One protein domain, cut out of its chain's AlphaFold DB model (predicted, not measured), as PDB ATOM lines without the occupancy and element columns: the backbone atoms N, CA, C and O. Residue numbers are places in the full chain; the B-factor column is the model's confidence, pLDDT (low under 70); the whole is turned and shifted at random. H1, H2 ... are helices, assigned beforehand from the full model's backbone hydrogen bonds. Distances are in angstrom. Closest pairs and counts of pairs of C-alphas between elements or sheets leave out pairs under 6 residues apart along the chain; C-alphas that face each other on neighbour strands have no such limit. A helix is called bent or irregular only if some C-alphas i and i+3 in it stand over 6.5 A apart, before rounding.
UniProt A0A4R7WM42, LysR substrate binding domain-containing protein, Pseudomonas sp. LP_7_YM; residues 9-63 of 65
ATOM      1  N   PHE A   9     123.825 117.501 167.014       85.50
ATOM      2  CA  PHE A   9     122.449 117.651 166.534       85.50
ATOM      3  C   PHE A   9     122.223 117.220 165.073       85.50
ATOM      4  O   PHE A   9     121.090 116.898 164.707       85.50
ATOM      5  N   LEU A  10     123.262 117.244 164.229       89.19
ATOM      6  CA  LEU A  10     123.171 116.807 162.832       89.19
ATOM      7  C   LEU A  10     123.251 115.287 162.703       89.19
ATOM      8  O   LEU A  10     122.655 114.733 161.784       89.19
ATOM      9  N   VAL A  11     124.004 114.634 163.588       93.31
ATOM     10  CA  VAL A  11     124.462 113.250 163.405       93.31
ATOM     11  C   VAL A  11     123.855 112.272 164.416       93.31
ATOM     12  O   VAL A  11     123.875 111.064 164.188       93.31
ATOM     13  N   ASP A  12     123.239 112.767 165.491       93.19
ATOM     14  CA  ASP A  12     122.542 111.960 166.499       93.19
ATOM     15  C   ASP A  12     121.534 110.945 165.897       93.19
ATOM     16  O   ASP A  12     121.564 109.770 166.285       93.19
ATOM     17  N   PRO A  13     120.715 111.283 164.874       95.00
ATOM     18  CA  PRO A  13     119.847 110.297 164.222       95.00
ATOM     19  C   PRO A  13     120.608 109.177 163.497       95.00
ATOM     20  O   PRO A  13     120.115 108.050 163.411       95.00
ATOM     21  N   ASP A  14     121.788 109.469 162.947       96.44
ATOM     22  CA  ASP A  14     122.641 108.492 162.266       96.44
ATOM     23  C   ASP A  14     123.385 107.597 163.259       96.44
ATOM     24  O   ASP A  14     123.518 106.398 163.000       96.44
ATOM     25  N   ILE A  15     123.810 108.152 164.400       95.62
ATOM     26  CA  ILE A  15     124.406 107.396 165.513       95.62
ATOM     27  C   ILE A  15     123.371 106.416 166.072       95.62
ATOM     28  O   ILE A  15     123.637 105.218 166.147       95.62
ATOM     29  N   LYS A  16     122.157 106.894 166.384       96.44
ATOM     30  CA  LYS A  16     121.053 106.050 166.882       96.44
ATOM     31  C   LYS A  16     120.662 104.945 165.902       96.44
ATOM     32  O   LYS A  16     120.258 103.865 166.322       96.44
ATOM     33  N   ALA A  17     120.793 105.200 164.603       97.75
ATOM     34  CA  ALA A  17     120.529 104.217 163.560       97.75
ATOM     35  C   ALA A  17     121.733 103.312 163.225       97.75
ATOM     36  O   ALA A  17     121.606 102.458 162.348       97.75
ATOM     37  N   GLY A  18     122.895 103.509 163.858       96.69
ATOM     38  CA  GLY A  18     124.116 102.739 163.593       96.69
ATOM     39  C   GLY A  18     124.724 102.961 162.203       96.69
ATOM     40  O   GLY A  18     125.518 102.141 161.744       96.69
ATOM     41  N   ARG A  19     124.351 104.044 161.506       97.06
ATOM     42  CA  ARG A  19     124.896 104.380 160.175       97.06
ATOM     43  C   ARG A  19     126.294 104.984 160.255       97.06
ATOM     44  O   ARG A  19     127.056 104.899 159.295       97.06
ATOM     45  N   VAL A  20     126.618 105.585 161.395       96.19
ATOM     46  CA  VAL A  20     127.937 106.127 161.726       96.19
ATOM     47  C   VAL A  20     128.318 105.707 163.141       96.19
ATOM     48  O   VAL A  20     127.458 105.343 163.942       96.19
ATOM     49  N   VAL A  21     129.612 105.765 163.446       95.69
ATOM     50  CA  VAL A  21     130.159 105.371 164.748       95.69
ATOM     51  C   VAL A  21     130.984 106.531 165.316       95.69
ATOM     52  O   VAL A  21     131.877 107.015 164.615       95.69
ATOM     53  N   PRO A  22     130.719 106.981 166.559       94.94
ATOM     54  CA  PRO A  22     131.567 107.949 167.244       94.94
ATOM     55  C   PRO A  22     132.964 107.371 167.484       94.94
ATOM     56  O   PRO A  22     133.111 106.227 167.912       94.94
ATOM     57  N   ILE A  23     134.001 108.167 167.235       95.19
ATOM     58  CA  ILE A  23     135.400 107.779 167.453       95.19
ATOM     59  C   ILE A  23     136.124 108.860 168.252       95.19
ATOM     60  O   ILE A  23     135.673 110.003 168.280       95.19
ATOM     61  N   LEU A  24     137.241 108.500 168.894       95.50
ATOM     62  CA  LEU A  24     138.108 109.434 169.633       95.50
ATOM     63  C   LEU A  24     137.359 110.282 170.683       95.50
ATOM     64  O   LEU A  24     137.697 111.442 170.892       95.50
ATOM     65  N   GLN A  25     136.336 109.716 171.331       92.69
ATOM     66  CA  GLN A  25     135.472 110.451 172.266       92.69
ATOM     67  C   GLN A  25     136.246 111.000 173.475       92.69
ATOM     68  O   GLN A  25     135.972 112.112 173.913       92.69
ATOM     69  N   ASP A  26     137.293 110.298 173.918       95.69
ATOM     70  CA  ASP A  26     138.201 110.752 174.985       95.69
ATOM     71  C   ASP A  26     138.979 112.035 174.626       95.69
ATOM     72  O   ASP A  26     139.549 112.684 175.499       95.69
ATOM     73  N   PHE A  27     139.007 112.407 173.341       93.44
ATOM     74  CA  PHE A  27     139.680 113.598 172.817       93.44
ATOM     75  C   PHE A  27     138.694 114.669 172.329       93.44
ATOM     76  O   PHE A  27     139.107 115.624 171.668       93.44
ATOM     77  N   ASN A  28     137.395 114.526 172.617       90.38
ATOM     78  CA  ASN A  28     136.412 115.551 172.288       90.38
ATOM     79  C   ASN A  28     136.601 116.767 173.221       90.38
ATOM     80  O   ASN A  28     136.542 116.602 174.439       90.38
ATOM     81  N   PRO A  29     136.829 117.989 172.706       88.81
ATOM     82  CA  PRO A  29     137.020 119.169 173.553       88.81
ATOM     83  C   PRO A  29     135.748 119.629 174.282       88.81
ATOM     84  O   PRO A  29     135.861 120.457 175.182       88.81
ATOM     85  N   HIS A  30     134.570 119.090 173.937       85.56
ATOM     86  CA  HIS A  30     133.271 119.508 174.487       85.56
ATOM     87  C   HIS A  30     133.039 121.022 174.355       85.56
ATOM     88  O   HIS A  30     132.427 121.659 175.214       85.56
ATOM     89  N   ASP A  31     133.575 121.605 173.287       85.19
ATOM     90  CA  ASP A  31     133.329 122.987 172.924       85.19
ATOM     91  C   ASP A  31     131.874 123.161 172.482       85.19
ATOM     92  O   ASP A  31     131.288 122.323 171.796       85.19
ATOM     93  N   ALA A  32     131.280 124.268 172.916       79.12
ATOM     94  CA  ALA A  32     129.960 124.674 172.474       79.12
ATOM     95  C   ALA A  32     130.112 125.654 171.311       79.12
ATOM     96  O   ALA A  32     130.840 126.642 171.411       79.12
ATOM     97  N   GLU A  33     129.395 125.394 170.224       80.75
ATOM     98  CA  GLU A  33     129.297 126.322 169.103       80.75
ATOM     99  C   GLU A  33     128.184 127.335 169.388       80.75
ATOM    100  O   GLU A  33     127.017 126.970 169.569       80.75
ATOM    101  N   GLU A  34     128.528 128.621 169.430       84.25
ATOM    102  CA  GLU A  34     127.536 129.674 169.620       84.25
ATOM    103  C   GLU A  34     126.725 129.902 168.337       84.25
ATOM    104  O   GLU A  34     127.272 130.168 167.264       84.25
ATOM    105  N   VAL A  35     125.396 129.863 168.451       85.62
ATOM    106  CA  VAL A  35     124.482 130.182 167.346       85.62
ATOM    107  C   VAL A  35     123.869 131.558 167.576       85.62
ATOM    108  O   VAL A  35     123.159 131.786 168.553       85.62
ATOM    109  N   HIS A  36     124.116 132.470 166.636       89.75
ATOM    110  CA  HIS A  36     123.697 133.868 166.727       89.75
ATOM    111  C   HIS A  36     122.588 134.199 165.724       89.75
ATOM    112  O   HIS A  36     122.699 133.911 164.533       89.75
ATOM    113  N   ALA A  37     121.533 134.871 166.190       91.38
ATOM    114  CA  ALA A  37     120.521 135.473 165.324       91.38
ATOM    115  C   ALA A  37     120.943 136.904 164.954       91.38
ATOM    116  O   ALA A  37     120.873 137.814 165.779       91.38
ATOM    117  N   VAL A  38     121.371 137.115 163.708       91.69
ATOM    118  CA  VAL A  38     121.858 138.421 163.241       91.69
ATOM    119  C   VAL A  38     120.751 139.173 162.503       91.69
ATOM    120  O   VAL A  38     120.212 138.701 161.505       91.69
ATOM    121  N   PHE A  39     120.424 140.371 162.983       88.56
ATOM    122  CA  PHE A  39     119.457 141.280 162.369       88.56
ATOM    123  C   PHE A  39     119.863 142.735 162.621       88.56
ATOM    124  O   PHE A  39     120.604 143.038 163.555       88.56
ATOM    125  N   VAL A  40     119.376 143.659 161.791       87.56
ATOM    126  CA  VAL A  40     119.644 145.091 161.985       87.56
ATOM    127  C   VAL A  40     118.880 145.588 163.215       87.56
ATOM    128  O   VAL A  40     117.644 145.598 163.238       87.56
ATOM    129  N   ALA A  41     119.626 146.001 164.238       74.31
ATOM    130  CA  ALA A  41     119.081 146.597 165.449       74.31
ATOM    131  C   ALA A  41     118.823 148.102 165.253       74.31
ATOM    132  O   ALA A  41     119.614 148.807 164.628       74.31
ATOM    133  N   GLY A  42     117.711 148.599 165.794       77.25
ATOM    134  CA  GLY A  42     117.371 150.021 165.792       77.25
ATOM    135  C   GLY A  42     115.959 150.280 166.314       77.25
ATOM    136  O   GLY A  42     115.177 149.350 166.517       77.25
ATOM    137  N   SER A  43     115.598 151.553 166.486       74.00
ATOM    138  CA  SER A  43     114.258 151.969 166.939       74.00
ATOM    139  C   SER A  43     113.116 151.436 166.060       74.00
ATOM    140  O   SER A  43     111.998 151.259 166.537       74.00
ATOM    141  N   ASN A  44     113.414 151.110 164.798       80.25
ATOM    142  CA  ASN A  44     112.459 150.613 163.813       80.25
ATOM    143  C   ASN A  44     112.474 149.087 163.619       80.25
ATOM    144  O   ASN A  44     111.876 148.617 162.649       80.25
ATOM    145  N   THR A  45     113.125 148.284 164.479       87.88
ATOM    146  CA  THR A  45     113.036 146.817 164.343       87.88
ATOM    147  C   THR A  45     111.554 146.399 164.396       87.88
ATOM    148  O   THR A  45     110.886 146.670 165.402       87.88
ATOM    149  N   PRO A  46     111.005 145.756 163.345       91.50
ATOM    150  CA  PRO A  46     109.595 145.381 163.321       91.50
ATOM    151  C   PRO A  46     109.263 144.395 164.443       91.50
ATOM    152  O   PRO A  46     110.038 143.479 164.712       91.50
ATOM    153  N   ALA A  47     108.078 144.517 165.050       92.56
ATOM    154  CA  ALA A  47     107.653 143.635 166.142       92.56
ATOM    155  C   ALA A  47     107.717 142.141 165.773       92.56
ATOM    156  O   ALA A  47     108.124 141.323 166.590       92.56
ATOM    157  N   ARG A  48     107.417 141.796 164.513       94.06
ATOM    158  CA  ARG A  48     107.524 140.419 164.000       94.06
ATOM    159  C   ARG A  48     108.944 139.842 164.045       94.06
ATOM    160  O   ARG A  48     109.087 138.640 164.196       94.06
ATOM    161  N   VAL A  49     109.979 140.678 163.904       93.62
ATOM    162  CA  VAL A  49     111.380 140.224 163.965       93.62
ATOM    163  C   VAL A  49     111.736 139.870 165.402       93.62
ATOM    164  O   VAL A  49     112.275 138.796 165.626       93.62
ATOM    165  N   ARG A  50     111.359 140.721 166.369       91.00
ATOM    166  CA  ARG A  50     111.537 140.424 167.800       91.00
ATOM    167  C   ARG A  50     110.827 139.130 168.185       91.00
ATOM    168  O   ARG A  50     111.486 138.205 168.627       91.00
ATOM    169  N   ALA A  51     109.536 139.023 167.868       94.31
ATOM    170  CA  ALA A  51     108.750 137.826 168.162       94.31
ATOM    171  C   ALA A  51     109.357 136.546 167.557       94.31
ATOM    172  O   ALA A  51     109.332 135.493 168.183       94.31
ATOM    173  N   PHE A  52     109.917 136.629 166.345       94.56
ATOM    174  CA  PHE A  52     110.579 135.490 165.717       94.56
ATOM    175  C   PHE A  52     111.903 135.123 166.397       94.56
ATOM    176  O   PHE A  52     112.163 133.941 166.610       94.56
ATOM    177  N   VAL A  53     112.728 136.110 166.755       93.75
ATOM    178  CA  VAL A  53     113.988 135.874 167.477       93.75
ATOM    179  C   VAL A  53     113.717 135.296 168.863       93.75
ATOM    180  O   VAL A  53     114.368 134.321 169.226       93.75
ATOM    181  N   ASP A  54     112.730 135.825 169.588       93.06
ATOM    182  CA  ASP A  54     112.328 135.315 170.904       93.06
ATOM    183  C   ASP A  54     111.871 133.851 170.794       93.06
ATOM    184  O   ASP A  54     112.385 132.982 171.498       93.06
ATOM    185  N   PHE A  55     111.008 133.550 169.817       94.50
ATOM    186  CA  PHE A  55     110.572 132.182 169.527       94.50
ATOM    187  C   PHE A  55     111.747 131.238 169.226       94.50
ATOM    188  O   PHE A  55     111.795 130.121 169.742       94.50
ATOM    189  N   LEU A  56     112.702 131.661 168.389       93.75
ATOM    190  CA  LEU A  56     113.882 130.852 168.077       93.75
ATOM    191  C   LEU A  56     114.764 130.641 169.310       93.75
ATOM    192  O   LEU A  56     115.216 129.523 169.542       93.75
ATOM    193  N   ALA A  57     114.996 131.692 170.099       91.31
ATOM    194  CA  ALA A  57     115.837 131.634 171.289       91.31
ATOM    195  C   ALA A  57     115.259 130.699 172.358       91.31
ATOM    196  O   ALA A  57     116.014 129.988 173.017       91.31
ATOM    197  N   GLU A  58     113.935 130.666 172.522       92.31
ATOM    198  CA  GLU A  58     113.262 129.695 173.390       92.31
ATOM    199  C   GLU A  58     113.433 128.268 172.856       92.31
ATOM    200  O   GLU A  58     113.898 127.382 173.568       92.31
ATOM    201  N   ARG A  59     113.132 128.042 171.572       89.50
ATOM    202  CA  ARG A  59     113.092 126.693 170.984       89.50
ATOM    203  C   ARG A  59     114.466 126.042 170.814       89.50
ATOM    204  O   ARG A  59     114.568 124.816 170.841       89.50
ATOM    205  N   LEU A  60     115.493 126.845 170.540       86.88
ATOM    206  CA  LEU A  60     116.854 126.357 170.313       86.88
ATOM    207  C   LEU A  60     117.603 126.135 171.624       86.88
ATOM    208  O   LEU A  60     118.416 125.219 171.682       86.88
ATOM    209  N   ARG A  61     117.287 126.883 172.688       80.56
ATOM    210  CA  ARG A  61     117.875 126.665 174.019       80.56
ATOM    211  C   ARG A  61     117.634 125.244 174.524       80.56
ATOM    212  O   ARG A  61     118.564 124.627 175.020       80.56
ATOM    213  N   ASP A  62     116.430 124.715 174.317       72.88
ATOM    214  CA  ASP A  62     116.058 123.354 174.731       72.88
ATOM    215  C   ASP A  62     116.704 122.257 173.872       72.88
ATOM    216  O   ASP A  62     116.741 121.096 174.268       72.88
ATOM    217  N   ARG A  63     117.156 122.600 172.660       68.38
ATOM    218  CA  ARG A  63     117.696 121.646 171.677       68.38
ATOM    219  C   ARG A  63     119.223 121.680 171.579       68.38
ATOM    220  O   ARG A  63     119.798 120.815 170.926       68.38
TER     221      ARG A  63
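AT A GLANCE: This is residues 9 to 63 of the 65 residues of the protein "LysR substrate binding domain-containing protein" of Pseudomonas sp. LP_7_YM (UniProt A0A4R7WM42). The printed part makes a long, narrow, open ring: short H1 and longer H2 lie roughly end to end along one long side, and the link between them, residues 17 to 46, makes the other side and the turns. Its 55 residues hold two named helices, H1 then H2, and no named strand; the class is all helix, with 23 residues in named elements, under half. The whole is extended, a rod of 49 by 23 by 15 A, with a radius of gyration of the C-alphas of 17.3 A.

HOW THE PARTS SIT: Start at H1, residues 9 to 16, which is apart from H2, residues 47 to 61. In H2 every O i to N i+4 pair is within hydrogen-bond range; in H1 2 of 4 are, and 2 of 5 O i to N i+3 pairs.

IN THESE COORDINATES: Find C-alpha 9 at (122.449, 117.651, 166.534); H1 runs 11.7 A from there and is irregular, with C-alphas 10 and 13 7.4 A apart. H2 runs 21.3 A from C-alpha 47 to C-alpha 61 at (117.875, 126.665, 174.019).

THE WHOLE: The C-alphas of Gly 18 and Ser 43 are farthest apart, 50.3 A; those of Phe 9 and Arg 63, first and last printed, are 8.1 A apart. The link is long, and its residues 23 to 34 stand free. The printed part has no cut; residue 63 has pLDDT under 70.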